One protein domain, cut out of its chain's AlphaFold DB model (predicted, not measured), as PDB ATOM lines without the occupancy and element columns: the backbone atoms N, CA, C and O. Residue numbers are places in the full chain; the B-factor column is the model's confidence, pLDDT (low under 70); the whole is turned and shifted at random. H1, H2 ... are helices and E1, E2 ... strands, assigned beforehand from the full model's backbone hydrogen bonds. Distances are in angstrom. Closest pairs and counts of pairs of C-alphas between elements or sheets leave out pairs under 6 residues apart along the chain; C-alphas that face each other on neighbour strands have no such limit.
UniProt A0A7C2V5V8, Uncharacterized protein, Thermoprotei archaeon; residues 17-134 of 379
ATOM      1  N   VAL A  17     208.967 368.492 178.086       87.31
ATOM      2  CA  VAL A  17     207.914 368.262 179.072       87.31
ATOM      3  C   VAL A  17     206.683 369.026 178.626       87.31
ATOM      4  O   VAL A  17     206.774 370.231 178.412       87.31
ATOM      5  N   ASN A  18     205.563 368.327 178.417       87.69
ATOM      6  CA  ASN A  18     204.363 368.899 177.792       87.69
ATOM      7  C   ASN A  18     204.722 369.757 176.560       87.69
ATOM      8  O   ASN A  18     204.410 370.942 176.488       87.69
ATOM      9  N   GLY A  19     205.504 369.189 175.637       82.62
ATOM     10  CA  GLY A  19     205.937 369.857 174.402       82.62
ATOM     11  C   GLY A  19     207.045 370.913 174.554       82.62
ATOM     12  O   GLY A  19     207.764 371.166 173.578       82.62
ATOM     13  N   VAL A  20     207.259 371.462 175.754       83.00
ATOM     14  CA  VAL A  20     208.254 372.509 176.026       83.00
ATOM     15  C   VAL A  20     209.658 371.900 176.106       83.00
ATOM     16  O   VAL A  20     209.881 371.013 176.933       83.00
ATOM     17  N   PRO A  21     210.624 372.344 175.277       81.38
ATOM     18  CA  PRO A  21     212.011 371.911 175.393       81.38
ATOM     19  C   PRO A  21     212.602 372.329 176.737       81.38
ATOM     20  O   PRO A  21     212.539 373.500 177.109       81.38
ATOM     21  N   VAL A  22     213.231 371.386 177.428       78.06
ATOM     22  CA  VAL A  22     213.927 371.627 178.691       78.06
ATOM     23  C   VAL A  22     215.419 371.375 178.521       78.06
ATOM     24  O   VAL A  22     215.836 370.474 177.790       78.06
ATOM     25  N   ASP A  23     216.228 372.209 179.168       75.00
ATOM     26  CA  ASP A  23     217.687 372.098 179.163       75.00
ATOM     27  C   ASP A  23     218.146 371.455 180.472       75.00
ATOM     28  O   ASP A  23     218.616 372.122 181.394       75.00
ATOM     29  N   TRP A  24     217.872 370.157 180.603       73.81
ATOM     30  CA  TRP A  24     218.158 369.393 181.814       73.81
ATOM     31  C   TRP A  24     219.190 368.309 181.566       73.81
ATOM     32  O   TRP A  24     219.277 367.728 180.484       73.81
ATOM     33  N   GLU A  25     219.917 367.980 182.631       74.00
ATOM     34  CA  GLU A  25     220.650 366.724 182.691       74.00
ATOM     35  C   GLU A  25     219.628 365.563 182.641       74.00
ATOM     36  O   GLU A  25     218.648 365.600 183.395       74.00
ATOM     37  N   PRO A  26     219.789 364.571 181.740       69.50
ATOM     38  CA  PRO A  26     218.764 363.561 181.470       69.50
ATOM     39  C   PRO A  26     218.245 362.807 182.700       69.50
ATOM     40  O   PRO A  26     217.044 362.564 182.800       69.50
ATOM     41  N   ILE A  27     219.114 362.449 183.647       76.25
ATOM     42  CA  ILE A  27     218.725 361.661 184.824       76.25
ATOM     43  C   ILE A  27     218.076 362.560 185.879       76.25
ATOM     44  O   ILE A  27     216.980 362.276 186.376       76.25
ATOM     45  N   ARG A  28     218.730 363.673 186.213       78.75
ATOM     46  CA  ARG A  28     218.281 364.631 187.224       78.75
ATOM     47  C   ARG A  28     216.974 365.299 186.822       78.75
ATOM     48  O   ARG A  28     216.107 365.491 187.668       78.75
ATOM     49  N   GLY A  29     216.802 365.615 185.541       83.00
ATOM     50  CA  GLY A  29     215.563 366.175 185.013       83.00
ATOM     51  C   GLY A  29     214.381 365.231 185.226       83.00
ATOM     52  O   GLY A  29     213.384 365.614 185.832       83.00
ATOM     53  N   LEU A  30     214.514 363.970 184.807       87.69
ATOM     54  CA  LEU A  30     213.444 362.970 184.910       87.69
ATOM     55  C   LEU A  30     213.090 362.607 186.357       87.69
ATOM     56  O   LEU A  30     211.912 362.525 186.707       87.69
ATOM     57  N   THR A  31     214.093 362.460 187.219       88.19
ATOM     58  CA  THR A  31     213.868 362.230 188.656       88.19
ATOM     59  C   THR A  31     213.225 363.442 189.337       88.19
ATOM     60  O   THR A  31     212.348 363.275 190.181       88.19
ATOM     61  N   SER A  32     213.560 364.669 188.923       86.25
ATOM     62  CA  SER A  32     212.919 365.896 189.425       86.25
ATOM     63  C   SER A  32     211.450 366.008 189.002       86.25
ATOM     64  O   SER A  32     210.616 366.452 189.795       86.25
ATOM     65  N   ILE A  33     211.090 365.549 187.793       88.94
ATOM     66  CA  ILE A  33     209.678 365.414 187.386       88.94
ATOM     67  C   ILE A  33     208.952 364.475 188.352       88.94
ATOM     68  O   ILE A  33     207.919 364.850 188.906       88.94
ATOM     69  N   GLY A  34     209.509 363.282 188.583       90.12
ATOM     70  CA  GLY A  34     208.952 362.294 189.508       90.12
ATOM     71  C   GLY A  34     208.748 362.844 190.917       90.12
ATOM     72  O   GLY A  34     207.653 362.752 191.468       90.12
ATOM     73  N   ALA A  35     209.771 363.493 191.472       87.88
ATOM     74  CA  ALA A  35     209.699 364.091 192.802       87.88
ATOM     75  C   ALA A  35     208.645 365.207 192.877       87.88
ATOM     76  O   ALA A  35     207.907 365.333 193.856       87.88
ATOM     77  N   SER A  36     208.529 366.001 191.812       87.94
ATOM     78  CA  SER A  36     207.536 367.070 191.722       87.94
ATOM     79  C   SER A  36     206.116 366.522 191.655       87.94
ATOM     80  O   SER A  36     205.253 367.031 192.370       87.94
ATOM     81  N   LEU A  37     205.882 365.469 190.866       88.50
ATOM     82  CA  LEU A  37     204.609 364.746 190.793       88.50
ATOM     83  C   LEU A  37     204.230 364.143 192.152       88.50
ATOM     84  O   LEU A  37     203.136 364.408 192.650       88.50
ATOM     85  N   GLY A  38     205.161 363.437 192.800       85.25
ATOM     86  CA  GLY A  38     204.962 362.865 194.135       85.25
ATOM     87  C   GLY A  38     204.713 363.915 195.220       85.25
ATOM     88  O   GLY A  38     203.989 363.675 196.177       85.25
ATOM     89  N   SER A  39     205.227 365.136 195.055       81.50
ATOM     90  CA  SER A  39     204.929 366.226 195.990       81.50
ATOM     91  C   SER A  39     203.523 366.824 195.842       81.50
ATOM     92  O   SER A  39     203.099 367.584 196.713       81.50
ATOM     93  N   LYS A  40     202.804 366.523 194.749       77.50
ATOM     94  CA  LYS A  40     201.412 366.963 194.550       77.50
ATOM     95  C   LYS A  40     200.399 366.060 195.247       77.50
ATOM     96  O   LYS A  40     199.272 366.500 195.449       77.50
ATOM     97  N   GLY A  41     200.791 364.846 195.627       77.00
ATOM     98  CA  GLY A  41     199.929 363.905 196.326       77.00
ATOM     99  C   GLY A  41     200.542 362.514 196.428       77.00
ATOM    100  O   GLY A  41     201.609 362.232 195.888       77.00
ATOM    101  N   SER A  42     199.865 361.632 197.152       82.38
ATOM    102  CA  SER A  42     200.412 360.328 197.514       82.38
ATOM    103  C   SER A  42     200.366 359.303 196.383       82.38
ATOM    104  O   SER A  42     201.125 358.348 196.458       82.38
ATOM    105  N   LYS A  43     199.515 359.439 195.358       91.75
ATOM    106  CA  LYS A  43     199.349 358.430 194.295       91.75
ATOM    107  C   LYS A  43     199.721 358.987 192.924       91.75
ATOM    108  O   LYS A  43     199.048 359.886 192.417       91.75
ATOM    109  N   VAL A  44     200.740 358.399 192.297       94.00
ATOM    110  CA  VAL A  44     201.248 358.822 190.981       94.00
ATOM    111  C   VAL A  44     201.114 357.687 189.972       94.00
ATOM    112  O   VAL A  44     201.603 356.593 190.218       94.00
ATOM    113  N   LEU A  45     200.480 357.924 188.827       95.25
ATOM    114  CA  LEU A  45     200.442 356.952 187.728       95.25
ATOM    115  C   LEU A  45     201.561 357.249 186.724       95.25
ATOM    116  O   LEU A  45     201.619 358.347 186.179       95.25
ATOM    117  N   VAL A  46     202.425 356.281 186.434       95.12
ATOM    118  CA  VAL A  46     203.496 356.416 185.436       95.12
ATOM    119  C   VAL A  46     203.324 355.363 184.348       95.12
ATOM    120  O   VAL A  46     203.095 354.189 184.634       95.12
ATOM    121  N   THR A  47     203.434 355.776 183.088       92.62
ATOM    122  CA  THR A  47     203.231 354.893 181.937       92.62
ATOM    123  C   THR A  47     204.167 355.218 180.767       92.62
ATOM    124  O   THR A  47     204.867 356.230 180.795       92.62
ATOM    125  N   GLY A  48     204.188 354.372 179.735       87.81
ATOM    126  CA  GLY A  48     204.977 354.541 178.515       87.81
ATOM    127  C   GLY A  48     206.367 353.891 178.555       87.81
ATOM    128  O   GLY A  48     206.562 352.806 179.098       87.81
ATOM    129  N   SER A  49     207.347 354.532 177.914       84.62
ATOM    130  CA  SER A  49     208.714 354.029 177.741       84.62
ATOM    131  C   SER A  49     209.389 353.728 179.075       84.62
ATOM    132  O   SER A  49     209.635 354.635 179.872       84.62
ATOM    133  N   ARG A  50     209.769 352.460 179.264       82.19
ATOM    134  CA  ARG A  50     210.301 351.940 180.528       82.19
ATOM    135  C   ARG A  50     211.512 352.711 181.059       82.19
ATOM    136  O   ARG A  50     211.527 353.049 182.227       82.19
ATOM    137  N   VAL A  51     212.476 353.076 180.211       85.88
ATOM    138  CA  VAL A  51     213.685 353.806 180.658       85.88
ATOM    139  C   VAL A  51     213.330 355.161 181.276       85.88
ATOM    140  O   VAL A  51     213.787 355.496 182.366       85.88
ATOM    141  N   THR A  52     212.494 355.941 180.591       90.19
ATOM    142  CA  THR A  52     212.054 357.255 181.070       90.19
ATOM    143  C   THR A  52     211.112 357.111 182.268       90.19
ATOM    144  O   THR A  52     211.221 357.858 183.239       90.19
ATOM    145  N   ALA A  53     210.203 356.135 182.221       91.94
ATOM    146  CA  ALA A  53     209.252 355.852 183.285       91.94
ATOM    147  C   ALA A  53     209.936 355.419 184.586       91.94
ATOM    148  O   ALA A  53     209.583 355.948 185.634       91.94
ATOM    149  N   ASP A  54     210.946 354.549 184.531       91.62
ATOM    150  CA  ASP A  54     211.686 354.078 185.708       91.62
ATOM    151  C   ASP A  54     212.344 355.249 186.461       91.62
ATOM    152  O   ASP A  54     212.315 355.297 187.689       91.62
ATOM    153  N   LEU A  55     212.875 356.246 185.740       91.06
ATOM    154  CA  LEU A  55     213.463 357.448 186.347       91.06
ATOM    155  C   LEU A  55     212.410 358.361 186.994       91.06
ATOM    156  O   LEU A  55     212.645 358.906 188.075       91.06
ATOM    157  N   VAL A  56     211.238 358.506 186.371       91.69
ATOM    158  CA  VAL A  56     210.112 359.252 186.959       91.69
ATOM    159  C   VAL A  56     209.566 358.522 188.192       91.69
ATOM    160  O   VAL A  56     209.333 359.153 189.223       91.69
ATOM    161  N   VAL A  57     209.426 357.195 188.137       91.88
ATOM    162  CA  VAL A  57     209.034 356.355 189.279       91.88
ATOM    163  C   VAL A  57     210.036 356.505 190.420       91.88
ATOM    164  O   VAL A  57     209.626 356.764 191.549       91.88
ATOM    165  N   ALA A  58     211.338 356.424 190.134       89.31
ATOM    166  CA  ALA A  58     212.386 356.609 191.134       89.31
ATOM    167  C   ALA A  58     212.284 357.981 191.821       89.31
ATOM    168  O   ALA A  58     212.319 358.057 193.044       89.31
ATOM    169  N   GLY A  59     212.076 359.059 191.062       88.88
ATOM    170  CA  GLY A  59     211.844 360.388 191.636       88.88
ATOM    171  C   GLY A  59     210.595 360.460 192.523       88.88
ATOM    172  O   GLY A  59     210.614 361.072 193.588       88.88
ATOM    173  N   SER A  60     209.511 359.804 192.106       89.50
ATOM    174  CA  SER A  60     208.253 359.731 192.860       89.50
ATOM    175  C   SER A  60     208.438 359.001 194.196       89.50
ATOM    176  O   SER A  60     207.980 359.477 195.238       89.50
ATOM    177  N   LEU A  61     209.149 357.872 194.174       87.88
ATOM    178  CA  LEU A  61     209.515 357.078 195.348       87.88
ATOM    179  C   LEU A  61     210.328 357.886 196.361       87.88
ATOM    180  O   LEU A  61     210.020 357.891 197.549       87.88
ATOM    181  N   VAL A  62     211.332 358.608 195.864       83.69
ATOM    182  CA  VAL A  62     212.182 359.518 196.642       83.69
ATOM    183  C   VAL A  62     211.367 360.604 197.349       83.69
ATOM    184  O   VAL A  62     211.693 360.988 198.467       83.69
ATOM    185  N   ALA A  63     210.281 361.075 196.734       82.00
ATOM    186  CA  ALA A  63     209.381 362.052 197.341       82.00
ATOM    187  C   ALA A  63     208.384 361.452 198.357       82.00
ATOM    188  O   ALA A  63     207.489 362.167 198.804       82.00
ATOM    189  N   GLY A  64     208.497 360.161 198.703       82.38
ATOM    190  CA  GLY A  64     207.606 359.486 199.656       82.38
ATOM    191  C   GLY A  64     206.204 359.196 199.106       82.38
ATOM    192  O   GLY A  64     205.274 358.941 199.868       82.38
ATOM    193  N   SER A  65     206.022 359.255 197.783       87.88
ATOM    194  CA  SER A  65     204.744 358.930 197.135       87.88
ATOM    195  C   SER A  65     204.676 357.455 196.723       87.88
ATOM    196  O   SER A  65     205.681 356.748 196.750       87.88
ATOM    197  N   TYR A  66     203.493 356.983 196.341       90.75
ATOM    198  CA  TYR A  66     203.201 355.631 195.864       90.75
ATOM    199  C   TYR A  66     202.990 355.661 194.344       90.75
ATOM    200  O   TYR A  66     201.875 355.932 193.880       90.75
ATOM    201  N   PRO A  67     204.046 355.429 193.543       93.19
ATOM    202  CA  PRO A  67     203.913 355.320 192.107       93.19
ATOM    203  C   PRO A  67     203.316 353.972 191.705       93.19
ATOM    204  O   PRO A  67     203.664 352.921 192.245       93.19
ATOM    205  N   PHE A  68     202.455 354.014 190.699       94.06
ATOM    206  CA  PHE A  68     201.882 352.862 190.033       94.06
ATOM    207  C   PHE A  68     202.340 352.862 188.584       94.06
ATOM    208  O   PHE A  68     202.143 353.843 187.866       94.06
ATOM    209  N   TYR A  69     202.947 351.764 188.157       92.25
ATOM    210  CA  TYR A  69     203.364 351.574 186.781       92.25
ATOM    211  C   TYR A  69     202.242 350.930 185.966       92.25
ATOM    212  O   TYR A  69     201.640 349.940 186.388       92.25
ATOM    213  N   TRP A  70     201.984 351.473 184.778       91.94
ATOM    214  CA  TRP A  70     201.081 350.878 183.798       91.94
ATOM    215  C   TRP A  70     201.767 350.781 182.442       91.94
ATOM    216  O   TRP A  70     202.173 351.787 181.863       91.94
ATOM    217  N   ASN A  71     201.880 349.570 181.907       87.38
ATOM    218  CA  ASN A  71     202.483 349.340 180.600       87.38
ATOM    219  C   ASN A  71     201.464 349.567 179.467       87.38
ATOM    220  O   ASN A  71     200.964 348.602 178.894       87.38
ATOM    221  N   VAL A  72     201.146 350.830 179.176       86.75
ATOM    222  CA  VAL A  72     200.295 351.235 178.048       86.75
ATOM    223  C   VAL A  72     200.976 352.342 177.244       86.75
ATOM    224  O   VAL A  72     201.606 353.239 177.804       86.75
ATOM    225  N   ASP A  73     200.865 352.297 175.918       85.00
ATOM    226  CA  ASP A  73     201.376 353.352 175.029       85.00
ATOM    227  C   ASP A  73     200.236 354.273 174.559       85.00
ATOM    228  O   ASP A  73     199.952 354.379 173.366       85.00
ATOM    229  N   SER A  74     199.528 354.906 175.505       86.25
ATOM    230  CA  SER A  74     198.504 355.925 175.216       86.25
ATOM    231  C   SER A  74     198.429 357.006 176.312       86.25
ATOM    232  O   SER A  74     198.066 356.703 177.454       86.25
ATOM    233  N   PRO A  75     198.727 358.282 175.991       86.62
ATOM    234  CA  PRO A  75     198.550 359.394 176.927       86.62
ATOM    235  C   PRO A  75     197.073 359.701 177.237       86.62
ATOM    236  O   PRO A  75     196.773 360.181 178.330       86.62
ATOM    237  N   GLU A  76     196.142 359.407 176.325       89.62
ATOM    238  CA  GLU A  76     194.691 359.540 176.535       89.62
ATOM    239  C   GLU A  76     194.215 358.632 177.663       89.62
ATOM    240  O   GLU A  76     193.580 359.084 178.618       89.62
ATOM    241  N   LEU A  77     194.597 357.354 177.588       90.88
ATOM    242  CA  LEU A  77     194.292 356.380 178.624       90.88
ATOM    243  C   LEU A  77     194.972 356.751 179.941       90.88
ATOM    244  O   LEU A  77     194.345 356.641 180.991       90.88
ATOM    245  N   ALA A  78     196.205 357.262 179.907       90.25
ATOM    246  CA  ALA A  78     196.878 357.760 181.105       90.25
ATOM    247  C   ALA A  78     196.074 358.881 181.789       90.25
ATOM    248  O   ALA A  78     195.814 358.807 182.991       90.25
ATOM    249  N   SER A  79     195.630 359.889 181.028       93.75
ATOM    250  CA  SER A  79     194.803 360.998 181.527       93.75
ATOM    251  C   SER A  79     193.457 360.516 182.069       93.75
ATOM    252  O   SER A  79     193.064 360.879 183.184       93.75
ATOM    253  N   PHE A  80     192.752 359.685 181.297       95.06
ATOM    254  CA  PHE A  80     191.446 359.157 181.670       95.06
ATOM    255  C   PHE A  80     191.529 358.303 182.939       95.06
ATOM    256  O   PHE A  80     190.792 358.554 183.892       95.06
ATOM    257  N   THR A  81     192.471 357.358 182.997       93.31
ATOM    258  CA  THR A  81     192.691 356.483 184.156       93.31
ATOM    259  C   THR A  81     193.148 357.271 185.378       93.31
ATOM    260  O   THR A  81     192.678 356.998 186.483       93.31
ATOM    261  N   CYS A  82     193.993 358.291 185.197       92.81
ATOM    262  CA  CYS A  82     194.401 359.193 186.275       92.81
ATOM    263  C   CYS A  82     193.187 359.815 186.976       92.81
ATOM    264  O   CYS A  82     193.061 359.732 188.199       92.81
ATOM    265  N   LYS A  83     192.239 360.343 186.194       92.62
ATOM    266  CA  LYS A  83     190.978 360.888 186.709       92.62
ATOM    267  C   LYS A  83     190.071 359.799 187.292       92.62
ATOM    268  O   LYS A  83     189.552 359.975 188.391       92.62
ATOM    269  N   LEU A  84     189.869 358.694 186.572       93.19
ATOM    270  CA  LEU A  84     188.931 357.628 186.940       93.19
ATOM    271  C   LEU A  84     189.302 356.961 188.269       93.19
ATOM    272  O   LEU A  84     188.435 356.732 189.107       93.19
ATOM    273  N   MET A  85     190.585 356.656 188.464       92.38
ATOM    274  CA  MET A  85     191.084 355.956 189.652       92.38
ATOM    275  C   MET A  85     191.512 356.908 190.780       92.38
ATOM    276  O   MET A  85     191.960 356.455 191.836       92.38
ATOM    277  N   GLY A  86     191.376 358.224 190.583       91.19
ATOM    278  CA  GLY A  86     191.744 359.230 191.578       91.19
ATOM    279  C   GLY A  86     193.237 359.205 191.912       91.19
ATOM    280  O   GLY A  86     193.607 359.149 193.091       91.19
ATOM    281  N   PHE A  87     194.081 359.181 190.880       93.62
ATOM    282  CA  PHE A  87     195.499 359.502 191.008       93.62
ATOM    283  C   PHE A  87     195.659 361.018 191.136       93.62
ATOM    284  O   PHE A  87     194.971 361.788 190.464       93.62
ATOM    285  N   ASP A  88     196.580 361.453 191.992       92.88
ATOM    286  CA  ASP A  88     196.824 362.880 192.214       92.88
ATOM    287  C   ASP A  88     197.539 363.493 191.005       92.88
ATOM    288  O   ASP A  88     197.301 364.638 190.605       92.88
ATOM    289  N   SER A  89     198.407 362.701 190.382       93.62
ATOM    290  CA  SER A  89     199.125 363.087 189.183       93.62
ATOM    291  C   SER A  89     199.491 361.876 188.329       93.62
ATOM    292  O   SER A  89     199.501 360.735 188.797       93.62
ATOM    293  N   CYS A  90     199.768 362.116 187.052       94.25
ATOM    294  CA  CYS A  90     200.267 361.087 186.161       94.25
ATOM    295  C   CYS A  90     201.308 361.610 185.175       94.25
ATOM    296  O   CYS A  90     201.352 362.796 184.845       94.25
ATOM    297  N   ALA A  91     202.140 360.692 184.703       94.81
ATOM    298  CA  ALA A  91     203.153 360.927 183.698       94.81
ATOM    299  C   ALA A  91     203.020 359.894 182.588       94.81
ATOM    300  O   ALA A  91     203.022 358.688 182.842       94.81
ATOM    301  N   PHE A  92     202.953 360.375 181.354       93.75
ATOM    302  CA  PHE A  92     203.142 359.545 180.181       93.75
ATOM    303  C   PHE A  92     204.550 359.785 179.626       93.75
ATOM    304  O   PHE A  92     204.902 360.895 179.224       93.75
ATOM    305  N   CYS A  93     205.379 358.746 179.629       92.69
ATOM    306  CA  CYS A  93     206.799 358.834 179.333       92.69
ATOM    307  C   CYS A  93     207.104 358.305 177.927       92.69
ATOM    308  O   CYS A  93     206.765 357.184 177.570       92.69
ATOM    309  N   SER A  94     207.804 359.091 177.117       87.50
ATOM    310  CA  SER A  94     208.360 358.682 175.821       87.50
ATOM    311  C   SER A  94     209.886 358.694 175.869       87.50
ATOM    312  O   SER A  94     210.490 359.086 176.867       87.50
ATOM    313  N   SER A  95     210.535 358.292 174.777       83.12
ATOM    314  CA  SER A  95     212.002 358.286 174.681       83.12
ATOM    315  C   SER A  95     212.638 359.672 174.852       83.12
ATOM    316  O   SER A  95     213.757 359.775 175.343       83.12
ATOM    317  N   ASN A  96     211.941 360.739 174.458       83.69
ATOM    318  CA  ASN A  96     212.445 362.115 174.475       83.69
ATOM    319  C   ASN A  96     211.446 363.133 175.056       83.69
ATOM    320  O   ASN A  96     211.625 364.340 174.875       83.69
ATOM    321  N   SER A  97     210.378 362.669 175.708       88.00
ATOM    322  CA  SER A  97     209.397 363.556 176.329       88.00
ATOM    323  C   SER A  97     208.688 362.932 177.526       88.00
ATOM    324  O   SER A  97     208.571 361.710 177.612       88.00
ATOM    325  N   VAL A  98     208.202 363.774 178.439       91.06
ATOM    326  CA  VAL A  98     207.203 363.398 179.449       91.06
ATOM    327  C   VAL A  98     206.000 364.324 179.335       91.06
ATOM    328  O   VAL A  98     206.133 365.544 179.419       91.06
ATOM    329  N   ASP A  99     204.821 363.737 179.197       91.94
ATOM    330  CA  ASP A  99     203.556 364.435 179.359       91.94
ATOM    331  C   ASP A  99     203.119 364.331 180.831       91.94
ATOM    332  O   ASP A  99     202.790 363.252 181.328       91.94
ATOM    333  N   VAL A 100     203.175 365.454 181.544       92.62
ATOM    334  CA  VAL A 100     202.868 365.607 182.970       92.62
ATOM    335  C   VAL A 100     201.441 366.110 183.125       92.62
ATOM    336  O   VAL A 100     201.048 367.124 182.542       92.62
ATOM    337  N   MET A 101     200.688 365.438 183.987       93.12
ATOM    338  CA  MET A 101     199.289 365.720 184.270       93.12
ATOM    339  C   MET A 101     199.043 365.731 185.783       93.12
ATOM    340  O   MET A 101     199.532 364.868 186.507       93.12
ATOM    341  N   VAL A 102     198.248 366.680 186.271       90.25
ATOM    342  CA  VAL A 102     197.798 366.770 187.669       90.25
ATOM    343  C   VAL A 102     196.274 366.716 187.669       90.25
ATOM    344  O   VAL A 102     195.629 367.493 186.964       90.25
ATOM    345  N   GLY A 103     195.690 365.754 188.388       85.44
ATOM    346  CA  GLY A 103     194.248 365.474 188.324       85.44
ATOM    347  C   GLY A 103     193.739 365.143 186.911       85.44
ATOM    348  O   GLY A 103     192.615 365.497 186.554       85.44
ATOM    349  N   GLY A 104     194.585 364.534 186.072       88.00
ATOM    350  CA  GLY A 104     194.260 364.168 184.689       88.00
ATOM    351  C   GLY A 104     194.247 365.323 183.675       88.00
ATOM    352  O   GLY A 104     193.829 365.104 182.537       88.00
ATOM    353  N   LYS A 105     194.695 366.532 184.046       91.81
ATOM    354  CA  LYS A 105     194.861 367.683 183.136       91.81
ATOM    355  C   LYS A 105     196.284 368.239 183.161       91.81
ATOM    356  O   LYS A 105     197.026 367.972 184.103       91.81
ATOM    357  N   ALA A 106     196.666 369.027 182.160       91.94
ATOM    358  CA  ALA A 106     197.923 369.768 182.181       91.94
ATOM    359  C   ALA A 106     197.969 370.655 183.430       91.94
ATOM    360  O   ALA A 106     196.966 371.304 183.753       91.94
ATOM    361  N   PRO A 107     199.093 370.678 184.167       88.81
ATOM    362  CA  PRO A 107     199.212 371.581 185.294       88.81
ATOM    363  C   PRO A 107     199.245 373.043 184.817       88.81
ATOM    364  O   PRO A 107     199.270 373.348 183.625       88.81
ATOM    365  N   VAL A 108     199.229 373.980 185.760       81.88
ATOM    366  CA  VAL A 108     199.434 375.403 185.449       81.88
ATOM    367  C   VAL A 108     200.902 375.670 185.067       81.88
ATOM    368  O   VAL A 108     201.779 374.971 185.583       81.88
ATOM    369  N   PRO A 109     201.210 376.683 184.233       73.50
ATOM    370  CA  PRO A 109     202.579 376.952 183.764       73.50
ATOM    371  C   PRO A 109     203.626 377.119 184.878       73.50
ATOM    372  O   PRO A 109     204.781 376.719 184.720       73.50
ATOM    373  N   SER A 110     203.220 377.634 186.046       72.56
ATOM    374  CA  SER A 110     204.085 377.782 187.227       72.56
ATOM    375  C   SER A 110     204.645 376.457 187.760       72.56
ATOM    376  O   SER A 110     205.618 376.468 188.515       72.56
ATOM    377  N   PHE A 111     204.096 375.313 187.334       74.12
ATOM    378  CA  PHE A 111     204.608 373.986 187.666       74.12
ATOM    379  C   PHE A 111     206.104 373.842 187.351       74.12
ATOM    380  O   PHE A 111     206.839 373.337 188.197       74.12
ATOM    381  N   PHE A 112     206.581 374.364 186.213       65.81
ATOM    382  CA  PHE A 112     207.996 374.283 185.822       65.81
ATOM    383  C   PHE A 112     208.942 375.069 186.718       65.81
ATOM    384  O   PHE A 112     209.995 374.560 187.089       65.81
ATOM    385  N   GLY A 113     208.552 376.287 187.096       61.97
ATOM    386  CA  GLY A 113     209.319 377.094 188.046       61.97
ATOM    387  C   GLY A 113     209.352 376.484 189.451       61.97
ATOM    388  O   GLY A 113     210.156 376.897 190.278       61.97
ATOM    389  N   SER A 114     208.488 375.498 189.710       62.69
ATOM    390  CA  SER A 114     208.374 374.778 190.979       62.69
ATOM    391  C   SER A 114     208.876 373.336 190.925       62.69
ATOM    392  O   SER A 114     208.639 372.593 191.881       62.69
ATOM    393  N   LEU A 115     209.520 372.916 189.827       69.44
ATOM    394  CA  LEU A 115     210.095 371.578 189.757       69.44
ATOM    395  C   LEU A 115     211.144 371.443 190.851       69.44
ATOM    396  O   LEU A 115     212.169 372.123 190.846       69.44
ATOM    397  N   LYS A 116     210.849 370.582 191.818       62.94
ATOM    398  CA  LYS A 116     211.764 370.289 192.907       62.94
ATOM    399  C   LYS A 116     212.923 369.504 192.327       62.94
ATOM    400  O   LYS A 116     212.701 368.497 191.655       62.94
ATOM    401  N   GLU A 117     214.142 369.934 192.623       66.25
ATOM    402  CA  GLU A 117     215.271 369.030 192.477       66.25
ATOM    403  C   GLU A 117     215.019 367.828 193.389       66.25
ATOM    404  O   GLU A 117     214.645 367.992 194.554       66.25
ATOM    405  N   ALA A 118     215.182 366.621 192.855       60.44
ATOM    406  CA  ALA A 118     215.188 365.435 193.694       60.44
ATOM    407  C   ALA A 118     216.387 365.539 194.654       60.44
ATOM    408  O   ALA A 118     217.536 365.391 194.232       60.44
ATOM    409  N   ASP A 119     216.133 365.839 195.929       63.38
ATOM    410  CA  ASP A 119     217.171 365.806 196.955       63.38
ATOM    411  C   ASP A 119     217.443 364.352 197.339       63.38
ATOM    412  O   ASP A 119     216.787 363.768 198.196       63.38
ATOM    413  N   LEU A 120     218.425 363.762 196.663       61.50
ATOM    414  CA  LEU A 120     218.877 362.398 196.922       61.50
ATOM    415  C   LEU A 120     219.783 362.294 198.162       61.50
ATOM    416  O   LEU A 120     220.136 361.187 198.561       61.50
ATOM    417  N   SER A 121     220.198 363.424 198.749       62.34
ATOM    418  CA  SER A 121     221.189 363.468 199.831       62.34
ATOM    419  C   SER A 121     220.590 363.287 201.227       62.34
ATOM    420  O   SER A 121     221.301 362.887 202.148       62.34
ATOM    421  N   SER A 122     219.287 363.536 201.375       55.28
ATOM    422  CA  SER A 122     218.549 363.457 202.641       55.28
ATOM    423  C   SER A 122     217.571 362.277 202.720       55.28
ATOM    424  O   SER A 122     216.783 362.197 203.660       55.28
ATOM    425  N   LEU A 123     217.632 361.339 201.766       60.47
ATOM    426  CA  LEU A 123     216.744 360.175 201.731       60.47
ATOM    427  C   LEU A 123     216.956 359.232 202.916       60.47
ATOM    428  O   LEU A 123     218.029 358.635 203.056       60.47
ATOM    429  N   ASP A 124     215.889 358.975 203.671       63.28
ATOM    430  CA  ASP A 124     215.792 357.740 204.442       63.28
ATOM    431  C   ASP A 124     215.224 356.628 203.549       63.28
ATOM    432  O   ASP A 124     214.036 356.577 203.233       63.28
ATOM    433  N   TRP A 125     216.091 355.696 203.155       64.62
ATOM    434  CA  TRP A 125     215.723 354.527 202.351       64.62
ATOM    435  C   TRP A 125     214.678 353.622 203.016       64.62
ATOM    436  O   TRP A 125     214.084 352.784 202.342       64.62
ATOM    437  N   ARG A 126     214.440 353.772 204.326       62.31
ATOM    438  CA  ARG A 126     213.397 353.042 205.061       62.31
ATOM    439  C   ARG A 126     211.990 353.576 204.798       62.31
ATOM    440  O   ARG A 126     211.032 352.855 205.058       62.31
ATOM    441  N   GLU A 127     211.869 354.801 204.291       62.94
ATOM    442  CA  GLU A 127     210.589 355.477 204.040       62.94
ATOM    443  C   GLU A 127     210.174 355.437 202.561       62.94
ATOM    444  O   GLU A 127     209.126 355.960 202.186       62.94
ATOM    445  N   VAL A 128     210.972 354.787 201.709       63.72
ATOM    446  CA  VAL A 128     210.671 354.651 200.284       63.72
ATOM    447  C   VAL A 128     209.515 353.670 200.078       63.72
ATOM    448  O   VAL A 128     209.590 352.497 200.452       63.72
ATOM    449  N   SER A 129     208.445 354.152 199.450       67.50
ATOM    450  CA  SER A 129     207.261 353.364 199.094       67.50
ATOM    451  C   SER A 129     207.577 352.192 198.153       67.50
ATOM    452  O   SER A 129     208.601 352.155 197.477       67.50
ATOM    453  N   GLN A 130     206.668 351.220 198.052       79.31
ATOM    454  CA  GLN A 130     206.739 350.201 196.998       79.31
ATOM    455  C   GLN A 130     206.105 350.713 195.700       79.31
ATOM    456  O   GLN A 130     205.169 351.514 195.731       79.31
ATOM    457  N   VAL A 131     206.602 350.218 194.562       86.62
ATOM    458  CA  VAL A 131     205.985 350.449 193.251       86.62
ATOM    459  C   VAL A 131     204.807 349.493 193.094       86.62
ATOM    460  O   VAL A 131     204.973 348.281 193.220       86.62
ATOM    461  N   GLY A 132     203.623 350.035 192.821       88.25
ATOM    462  CA  GLY A 132     202.468 349.242 192.410       88.25
ATOM    463  C   GLY A 132     202.476 348.984 190.904       88.25
ATOM    464  O   GLY A 132     203.037 349.760 190.134       88.25
ATOM    465  N   GLU A 133     201.793 347.934 190.464       88.94
ATOM    466  CA  GLU A 133     201.461 347.730 189.052       88.94
ATOM    467  C   GLU A 133     199.947 347.812 188.882       88.94
ATOM    468  O   GLU A 133     199.193 347.319 189.726       88.94
ATOM    469  N   ILE A 134     199.493 348.435 187.795       89.75
ATOM    470  CA  ILE A 134     198.080 348.421 187.416       89.75
ATOM    471  C   ILE A 134     197.903 347.947 185.981       89.75
ATOM    472  O   ILE A 134     198.782 348.079 185.129       89.75
TER     473      ILE A 134
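Overview. This is residues 17 to 134 of the 379 residues of an uncharacterized protein of Thermoprotei archaeon (UniProt A0A7C2V5V8). A twisted sheet of four strands makes the core, covered on both faces by helices: H1 and H2 pack over one face and H3 over the other. The short helix H4 lies off the sheet beyond its E4 edge, and a long stretch with no named element, residues 115 to 134, runs from there back to the opposite edge, where residues 132 to 133 pair with E2. The 118 printed residues hold four named helices and four named strands, in the order H1 E1 H2 E2 H3 E3 E4 H4; the sheet's order is E2 E1 E3 E4, mixed, and the class is mixed, helices and strands. The whole is compact and rounded, with a radius of gyration of the C-alphas of 12.6 A and spans of 35 by 30 by 25 A.

Arrangement. Starting from residue 17, you meet H1 at residues 26 to 38, E1 at 43 to 48, H2 at 50 to 62, E2 at 66 to 70, H3 at 75 to 84, E3 at 89 to 93, E4 at 97 to 102 and H4 at 109 to 114. Three layers stand here, helices on both faces of one sheet: H1 and H2 are on the same face, at heights over the sheet of 9.5 A and 7.8 A, and H3 is on the opposite face at 8.7 A. H1 touches H2 at a steep tilt of 52 degrees, the same way, closest at the C-alphas of Thr 31 and Gly 59, 4.0 A. E1, H2 and E2 form a strand-helix-strand unit, two parallel neighbour strands with a helix between, its crossover right-handed; look there for N 46 and O 68 at 2.8 A. E2, H3 and E3 form a split unit, also right-handed, with E1 between its strands in the sheet. E1 and E3 are parallel, with N 91 and O 45 at 2.8 A. E3 and E4 are an antiparallel hairpin, with N 90 and O 101 at 2.8 A. H4 is close to H1 but not clearly touching, the C-alphas of Ser 36 and Ser 114 being 7.8 A apart. In H3 every O i to N i+4 pair is within hydrogen-bond range; H1 and H2 have 8 of 9 each, H4 1 of 2.

Along the chain. Find C-alpha 26 at (218.764, 363.561, 181.470); from there H1 runs 18.7 A to C-alpha 38. E1 measures 17.2 A, H2 17.9 A, E2 13.1 A, H3 14.0 A, E3 13.2 A and E4 16.5 A. H4, 9.5 A, ends at C-alpha 114, at (208.374, 374.778, 190.979).

Size, cuts and confidence. The farthest C-alphas, of Gly 19 and Arg 126, are 35.8 A apart. The printed part has no cut and no long link. Look for pLDDT under 70 at residue 26 and residues 112 to 129.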